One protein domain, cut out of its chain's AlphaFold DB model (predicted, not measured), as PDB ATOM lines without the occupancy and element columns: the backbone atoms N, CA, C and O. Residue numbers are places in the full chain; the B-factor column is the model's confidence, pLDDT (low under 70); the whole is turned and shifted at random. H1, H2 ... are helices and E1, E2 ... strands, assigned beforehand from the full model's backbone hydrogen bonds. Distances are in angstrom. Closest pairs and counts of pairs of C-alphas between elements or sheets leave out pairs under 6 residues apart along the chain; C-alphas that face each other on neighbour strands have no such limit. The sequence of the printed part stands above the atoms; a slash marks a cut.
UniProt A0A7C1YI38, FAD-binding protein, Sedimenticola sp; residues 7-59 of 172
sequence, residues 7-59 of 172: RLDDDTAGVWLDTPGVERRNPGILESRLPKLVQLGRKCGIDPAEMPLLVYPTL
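Overview. This is residues 7 to 59 of the 172 residues of the protein "FAD-binding protein" of Sedimenticola sp (UniProt A0A7C1YI38). Picture an elongated loop of chain: a narrow ribbon of two antiparallel strands, E1 and E2, makes one end, and three short helices curve round the other end. H1 carries on nearly in line with E1, H2 and H3 fold back from it, and residues 44 to 52 return to E2. The printed part has 53 residues, with the elements in the order E1, H1, H2, H3, E2, and its class is mixed, helices and strands. It is only just loose, close to compact, with a radius of gyration of the C-alphas of 12.1 A and spans of 35 by 22 by 20 A.

Along the chain. Find C-alpha 13 at (-4.281, 58.311, -32.674); from there strand E1, residues 13 to 17, runs 13.2 A. Next comes helix H1, residues 19 to 25, 10.1 A long, and then H2, residues 29 to 33. Helix H3, residues 35 to 43, begins at C-alpha 35 at (2.600, 42.011, -12.697) and runs 12.4 A. Strand E2, residues 53 to 55, ends at C-alpha 55 at (-2.002, 53.399, -25.813).

Arrangement. Look first at E1 and E2, antiparallel at 141 degrees, where N 15 and O 55 are 2.8 A apart and N 53 and O 17 are 3.1 A apart, both within hydrogen-bond range. H1 touches H2, the closest C-alphas being those of Glu 23 and Ile 29, 6.0 A apart. H2 and H3 only just touch, and only at the corner by their link, with 3 pairs of C-alphas within 8 A; the closest are those of Glu 31 and Val 38, at 6.5 A. H1 and H3 are apart. In H1, H2 and H3 every O i to N i+4 pair is within hydrogen-bond range.

Size, cuts and confidence. The two C-alphas farthest apart are those of Asp 11 and Pro 27, at 35.6 A. The printed part has no cut, and no link is long; H3 to E2, with 9 residues, is short. The mean pLDDT of the printed part is 91.7, and no printed residue is under 70.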
ATOM      1  N   ARG A   7      -0.284  57.636 -35.527       90.25
ATOM      2  CA  ARG A   7      -1.447  57.224 -36.323       90.25
ATOM      3  C   ARG A   7      -1.590  55.703 -36.331       90.25
ATOM      4  O   ARG A   7      -0.600  55.002 -36.525       90.25
ATOM      5  N   LEU A   8      -2.816  55.238 -36.124       84.62
ATOM      6  CA  LEU A   8      -3.233  53.840 -36.229       84.62
ATOM      7  C   LEU A   8      -3.994  53.623 -37.548       84.62
ATOM      8  O   LEU A   8      -4.414  54.586 -38.196       84.62
ATOM      9  N   ASP A   9      -4.170  52.361 -37.938       82.81
ATOM     10  CA  ASP A   9      -4.769  51.974 -39.227       82.81
ATOM     11  C   ASP A   9      -6.251  52.379 -39.363       82.81
ATOM     12  O   ASP A   9      -6.761  52.525 -40.473       82.81
ATOM     13  N   ASP A  10      -6.942  52.594 -38.243       81.19
ATOM     14  CA  ASP A  10      -8.363  52.951 -38.146       81.19
ATOM     15  C   ASP A  10      -8.605  54.465 -37.956       81.19
ATOM     16  O   ASP A  10      -9.637  54.878 -37.429       81.19
ATOM     17  N   ASP A  11      -7.643  55.300 -38.367       78.94
ATOM     18  CA  ASP A  11      -7.625  56.769 -38.212       78.94
ATOM     19  C   ASP A  11      -7.638  57.258 -36.745       78.94
ATOM     20  O   ASP A  11      -7.652  58.465 -36.474       78.94
ATOM     21  N   THR A  12      -7.542  56.345 -35.771       84.00
ATOM     22  CA  THR A  12      -7.306  56.715 -34.376       84.00
ATOM     23  C   THR A  12      -5.853  57.154 -34.161       84.00
ATOM     24  O   THR A  12      -4.958  56.958 -34.992       84.00
ATOM     25  N   ALA A  13      -5.609  57.837 -33.041       91.12
ATOM     26  CA  ALA A  13      -4.281  58.311 -32.674       91.12
ATOM     27  C   ALA A  13      -3.955  57.928 -31.231       91.12
ATOM     28  O   ALA A  13      -4.731  58.198 -30.313       91.12
ATOM     29  N   GLY A  14      -2.781  57.329 -31.046       92.88
ATOM     30  CA  GLY A  14      -2.258  56.915 -29.751       92.88
ATOM     31  C   GLY A  14      -1.021  57.697 -29.318       92.88
ATOM     32  O   GLY A  14      -0.506  58.568 -30.024       92.88
ATOM     33  N   VAL A  15      -0.532  57.353 -28.133       95.25
ATOM     34  CA  VAL A  15       0.727  57.828 -27.557       95.25
ATOM     35  C   VAL A  15       1.522  56.644 -27.019       95.25
ATOM     36  O   VAL A  15       0.954  55.629 -26.618       95.25
ATOM     37  N   TRP A  16       2.845  56.775 -26.995       95.00
ATOM     38  CA  TRP A  16       3.712  55.780 -26.375       95.00
ATOM     39  C   TRP A  16       3.728  55.954 -24.854       95.00
ATOM     40  O   TRP A  16       4.035  57.031 -24.344       95.00
ATOM     41  N   LEU A  17       3.430  54.879 -24.133       95.31
ATOM     42  CA  LEU A  17       3.616  54.762 -22.695       95.31
ATOM     43  C   LEU A  17       5.010  54.178 -22.419       95.31
ATOM     44  O   LEU A  17       5.279  53.019 -22.735       95.31
ATOM     45  N   ASP A  18       5.894  54.987 -21.829       96.12
ATOM     46  CA  ASP A  18       7.299  54.640 -21.554       96.12
ATOM     47  C   ASP A  18       7.455  53.706 -20.339       96.12
ATOM     48  O   ASP A  18       7.920  54.100 -19.267       96.12
ATOM     49  N   THR A  19       7.054  52.445 -20.494       96.19
ATOM     50  CA  THR A  19       7.318  51.392 -19.504       96.19
ATOM     51  C   THR A  19       8.800  50.991 -19.416       96.19
ATOM     52  O   THR A  19       9.267  50.830 -18.283       96.19
ATOM     53  N   PRO A  20       9.596  50.948 -20.509       96.81
ATOM     54  CA  PRO A  20      11.022  50.619 -20.418       96.81
ATOM     55  C   PRO A  20      11.820  51.649 -19.623       96.81
ATOM     56  O   PRO A  20      12.713  51.305 -18.854       96.81
ATOM     57  N   GLY A  21      11.510  52.941 -19.770       97.19
ATOM     58  CA  GLY A  21      12.163  53.982 -18.986       97.19
ATOM     59  C   GLY A  21      11.853  53.876 -17.494       97.19
ATOM     60  O   GLY A  21      12.725  54.173 -16.679       97.19
ATOM     61  N   VAL A  22      10.647  53.434 -17.121       96.00
ATOM     62  CA  VAL A  22      10.290  53.158 -15.719       96.00
ATOM     63  C   VAL A  22      11.107  51.987 -15.173       96.00
ATOM     64  O   VAL A  22      11.684  52.122 -14.095       96.00
ATOM     65  N   GLU A  23      11.220  50.896 -15.930       96.94
ATOM     66  CA  GLU A  23      12.016  49.722 -15.552       96.94
ATOM     67  C   GLU A  23      13.511  50.053 -15.437       96.94
ATOM     68  O   GLU A  23      14.137  49.743 -14.429       96.94
ATOM     69  N   ARG A  24      14.089  50.791 -16.397       97.38
ATOM     70  CA  ARG A  24      15.500  51.221 -16.335       97.38
ATOM     71  C   ARG A  24      15.813  52.082 -15.111       97.38
ATOM     72  O   ARG A  24      16.917  52.005 -14.579       97.38
ATOM     73  N   ARG A  25      14.872  52.929 -14.678       97.50
ATOM     74  CA  ARG A  25      15.042  53.778 -13.484       97.50
ATOM     75  C   ARG A  25      14.919  52.993 -12.179       97.50
ATOM     76  O   ARG A  25      15.468  53.432 -11.173       97.50
ATOM     77  N   ASN A  26      14.183  51.884 -12.179       97.00
ATOM     78  CA  ASN A  26      13.999  51.032 -11.011       97.00
ATOM     79  C   ASN A  26      13.786  49.568 -11.442       97.00
ATOM     80  O   ASN A  26      12.636  49.149 -11.597       97.00
ATOM     81  N   PRO A  27      14.871  48.802 -11.653       96.69
ATOM     82  CA  PRO A  27      14.776  47.425 -12.131       96.69
ATOM     83  C   PRO A  27      13.900  46.546 -11.226       96.69
ATOM     84  O   PRO A  27      14.023  46.572 -10.002       96.69
ATOM     85  N   GLY A  28      13.004  45.764 -11.825       95.12
ATOM     86  CA  GLY A  28      12.031  44.906 -11.147       95.12
ATOM     87  C   GLY A  28      10.736  45.612 -10.726       95.12
ATOM     88  O   GLY A  28       9.850  44.983 -10.132       95.12
ATOM     89  N   ILE A  29      10.571  46.910 -11.006       96.62
ATOM     90  CA  ILE A  29       9.354  47.642 -10.626       96.62
ATOM     91  C   ILE A  29       8.127  47.144 -11.393       96.62
ATOM     92  O   ILE A  29       7.046  47.044 -10.805       96.62
ATOM     93  N   LEU A  30       8.277  46.790 -12.674       95.56
ATOM     94  CA  LEU A  30       7.161  46.292 -13.472       95.56
ATOM     95  C   LEU A  30       6.676  44.936 -12.954       95.56
ATOM     96  O   LEU A  30       5.474  44.762 -12.752       95.56
ATOM     97  N   GLU A  31       7.585  44.010 -12.650       93.94
ATOM     98  CA  GLU A  31       7.209  42.704 -12.097       93.94
ATOM     99  C   GLU A  31       6.611  42.815 -10.687       93.94
ATOM    100  O   GLU A  31       5.638  42.131 -10.368       93.94
ATOM    101  N   SER A  32       7.139  43.710  -9.846       94.88
ATOM    102  CA  SER A  32       6.700  43.835  -8.450       94.88
ATOM    103  C   SER A  32       5.408  44.638  -8.263       94.88
ATOM    104  O   SER A  32       4.617  44.327  -7.369       94.88
ATOM    105  N   ARG A  33       5.168  45.682  -9.070       95.50
ATOM    106  CA  ARG A  33       4.006  46.584  -8.923       95.50
ATOM    107  C   ARG A  33       2.956  46.410 -10.008       95.50
ATOM    108  O   ARG A  33       1.779  46.649  -9.740       95.50
ATOM    109  N   LEU A  34       3.355  46.009 -11.211       93.94
ATOM    110  CA  LEU A  34       2.479  45.880 -12.377       93.94
ATOM    111  C   LEU A  34       2.521  44.462 -12.984       93.94
ATOM    112  O   LEU A  34       2.546  44.329 -14.210       93.94
ATOM    113  N   PRO A  35       2.446  43.376 -12.183       93.06
ATOM    114  CA  PRO A  35       2.600  42.011 -12.697       93.06
ATOM    115  C   PRO A  35       1.560  41.658 -13.768       93.06
ATOM    116  O   PRO A  35       1.848  40.910 -14.699       93.06
ATOM    117  N   LYS A  36       0.353  42.241 -13.689       89.69
ATOM    118  CA  LYS A  36      -0.697  42.058 -14.705       89.69
ATOM    119  C   LYS A  36      -0.321  42.658 -16.056       89.69
ATOM    120  O   LYS A  36      -0.667  42.081 -17.080       89.69
ATOM    121  N   LEU A  37       0.372  43.797 -16.059       90.75
ATOM    122  CA  LEU A  37       0.843  44.434 -17.285       90.75
ATOM    123  C   LEU A  37       1.884  43.547 -17.969       90.75
ATOM    124  O   LEU A  37       1.766  43.279 -19.160       90.75
ATOM    125  N   VAL A  38       2.842  43.031 -17.194       91.88
ATOM    126  CA  VAL A  38       3.872  42.098 -17.677       91.88
ATOM    127  C   VAL A  38       3.234  40.814 -18.211       91.88
ATOM    128  O   VAL A  38       3.568  40.363 -19.303       91.88
ATOM    129  N   GLN A  39       2.269  40.241 -17.487       88.75
ATOM    130  CA  GLN A  39       1.556  39.041 -17.924       88.75
ATOM    131  C   GLN A  39       0.779  39.270 -19.228       88.75
ATOM    132  O   GLN A  39       0.827  38.421 -20.119       88.75
ATOM    133  N   LEU A  40       0.060  40.391 -19.344       86.44
ATOM    134  CA  LEU A  40      -0.687  40.730 -20.553       86.44
ATOM    135  C   LEU A  40       0.257  40.968 -21.735       86.44
ATOM    136  O   LEU A  40       0.029  40.411 -22.803       86.44
ATOM    137  N   GLY A  41       1.347  41.710 -21.517       87.62
ATOM    138  CA  GLY A  41       2.397  41.900 -22.513       87.62
ATOM    139  C   GLY A  41       2.910  40.561 -23.037       87.62
ATOM    140  O   GLY A  41       2.825  40.305 -24.238       87.62
ATOM    141  N   ARG A  42       3.328  39.655 -22.141       86.31
ATOM    142  CA  ARG A  42       3.817  38.313 -22.506       86.31
ATOM    143  C   ARG A  42       2.800  37.529 -23.340       86.31
ATOM    144  O   ARG A  42       3.185  36.907 -24.326       86.31
ATOM    145  N   LYS A  43       1.505  37.587 -22.998       85.19
ATOM    146  CA  LYS A  43       0.429  36.957 -23.793       85.19
ATOM    147  C   LYS A  43       0.312  37.547 -25.204       85.19
ATOM    148  O   LYS A  43      -0.058  36.829 -26.127       85.19
ATOM    149  N   CYS A  44       0.631  38.825 -25.369       84.19
ATOM    150  CA  CYS A  44       0.628  39.528 -26.647       84.19
ATOM    151  C   CYS A  44       1.980  39.471 -27.385       84.19
ATOM    152  O   CYS A  44       2.113  40.109 -28.424       84.19
ATOM    153  N   GLY A  45       2.983  38.743 -26.871       89.12
ATOM    154  CA  GLY A  45       4.332  38.710 -27.452       89.12
ATOM    155  C   GLY A  45       5.117  40.017 -27.279       89.12
ATOM    156  O   GLY A  45       6.053  40.276 -28.029       89.12
ATOM    157  N   ILE A  46       4.725  40.845 -26.310       90.31
ATOM    158  CA  ILE A  46       5.318  42.149 -26.009       90.31
ATOM    159  C   ILE A  46       6.010  42.070 -24.650       90.31
ATOM    160  O   ILE A  46       5.396  41.651 -23.671       90.31
ATOM    161  N   ASP A  47       7.255  42.526 -24.557       94.25
ATOM    162  CA  ASP A  47       7.901  42.751 -23.263       94.25
ATOM    163  C   ASP A  47       7.815  44.239 -22.877       94.25
ATOM    164  O   ASP A  47       8.493  45.063 -23.497       94.25
ATOM    165  N   PRO A  48       7.005  44.617 -21.863       94.19
ATOM    166  CA  PRO A  48       6.891  46.007 -21.424       94.19
ATOM    167  C   PRO A  48       8.178  46.574 -20.805       94.19
ATOM    168  O   PRO A  48       8.274  47.794 -20.654       94.19
ATOM    169  N   ALA A  49       9.137  45.727 -20.417       95.38
ATOM    170  CA  ALA A  49      10.446  46.160 -19.928       95.38
ATOM    171  C   ALA A  49      11.359  46.646 -21.065       95.38
ATOM    172  O   ALA A  49      12.176  47.542 -20.856       95.38
ATOM    173  N   GLU A  50      11.181  46.106 -22.272       95.00
ATOM    174  CA  GLU A  50      12.047  46.368 -23.426       95.00
ATOM    175  C   GLU A  50      11.398  47.320 -24.441       95.00
ATOM    176  O   GLU A  50      12.074  48.160 -25.037       95.00
ATOM    177  N   MET A  51      10.073  47.242 -24.613       94.06
ATOM    178  CA  MET A  51       9.332  48.012 -25.614       94.06
ATOM    179  C   MET A  51       8.251  48.904 -24.977       94.06
ATOM    180  O   MET A  51       7.508  48.438 -24.108       94.06
ATOM    181  N   PRO A  52       8.114  50.182 -25.398       93.94
ATOM    182  CA  PRO A  52       7.015  51.033 -24.952       93.94
ATOM    183  C   PRO A  52       5.671  50.521 -25.480       93.94
ATOM    184  O   PRO A  52       5.582  49.935 -26.558       93.94
ATOM    185  N   LEU A  53       4.601  50.790 -24.732       92.25
ATOM    186  CA  LEU A  53       3.256  50.347 -25.096       92.25
ATOM    187  C   LEU A  53       2.518  51.457 -25.842       92.25
ATOM    188  O   LEU A  53       2.442  52.583 -25.355       92.25
ATOM    189  N   LEU A  54       1.948  51.147 -27.005       91.19
ATOM    190  CA  LEU A  54       1.072  52.078 -27.711       91.19
ATOM    191  C   LEU A  54      -0.303  52.084 -27.034       91.19
ATOM    192  O   LEU A  54      -0.969  51.052 -26.976       91.19
ATOM    193  N   VAL A  55      -0.721  53.238 -26.513       91.25
ATOM    194  CA  VAL A  55      -2.002  53.399 -25.813       91.25
ATOM    195  C   VAL A  55      -2.828  54.521 -26.427       91.25
ATOM    196  O   VAL A  55      -2.294  55.514 -26.916       91.25
ATOM    197  N   TYR A  56      -4.146  54.384 -26.368       91.38
ATOM    198  CA  TYR A  56      -5.095  55.408 -26.792       91.38
ATOM    199  C   TYR A  56      -6.323  55.395 -25.866       91.38
ATOM    200  O   TYR A  56      -6.574  54.387 -25.197       91.38
ATOM    201  N   PRO A  57      -7.074  56.505 -25.761       87.75
ATOM    202  CA  PRO A  57      -8.271  56.555 -24.929       87.75
ATOM    203  C   PRO A  57      -9.345  55.584 -25.427       87.75
ATOM    204  O   PRO A  57      -9.685  55.580 -26.607       87.75
ATOM    205  N   THR A  58      -9.927  54.810 -24.513       85.44
ATOM    206  CA  THR A  58     -11.043  53.900 -24.795       85.44
ATOM    207  C   THR A  58     -12.228  54.189 -23.878       85.44
ATOM    208  O   THR A  58     -12.095  54.841 -22.837       85.44
ATOM    209  N   LEU A  59     -13.415  53.706 -24.260       86.50
ATOM    210  CA  LEU A  59     -14.573  53.717 -23.370       86.50
ATOM    211  C   LEU A  59     -14.298  52.774 -22.194       86.50
ATOM    212  O   LEU A  59     -14.163  51.570 -22.383       86.50
TER     213      LEU A  59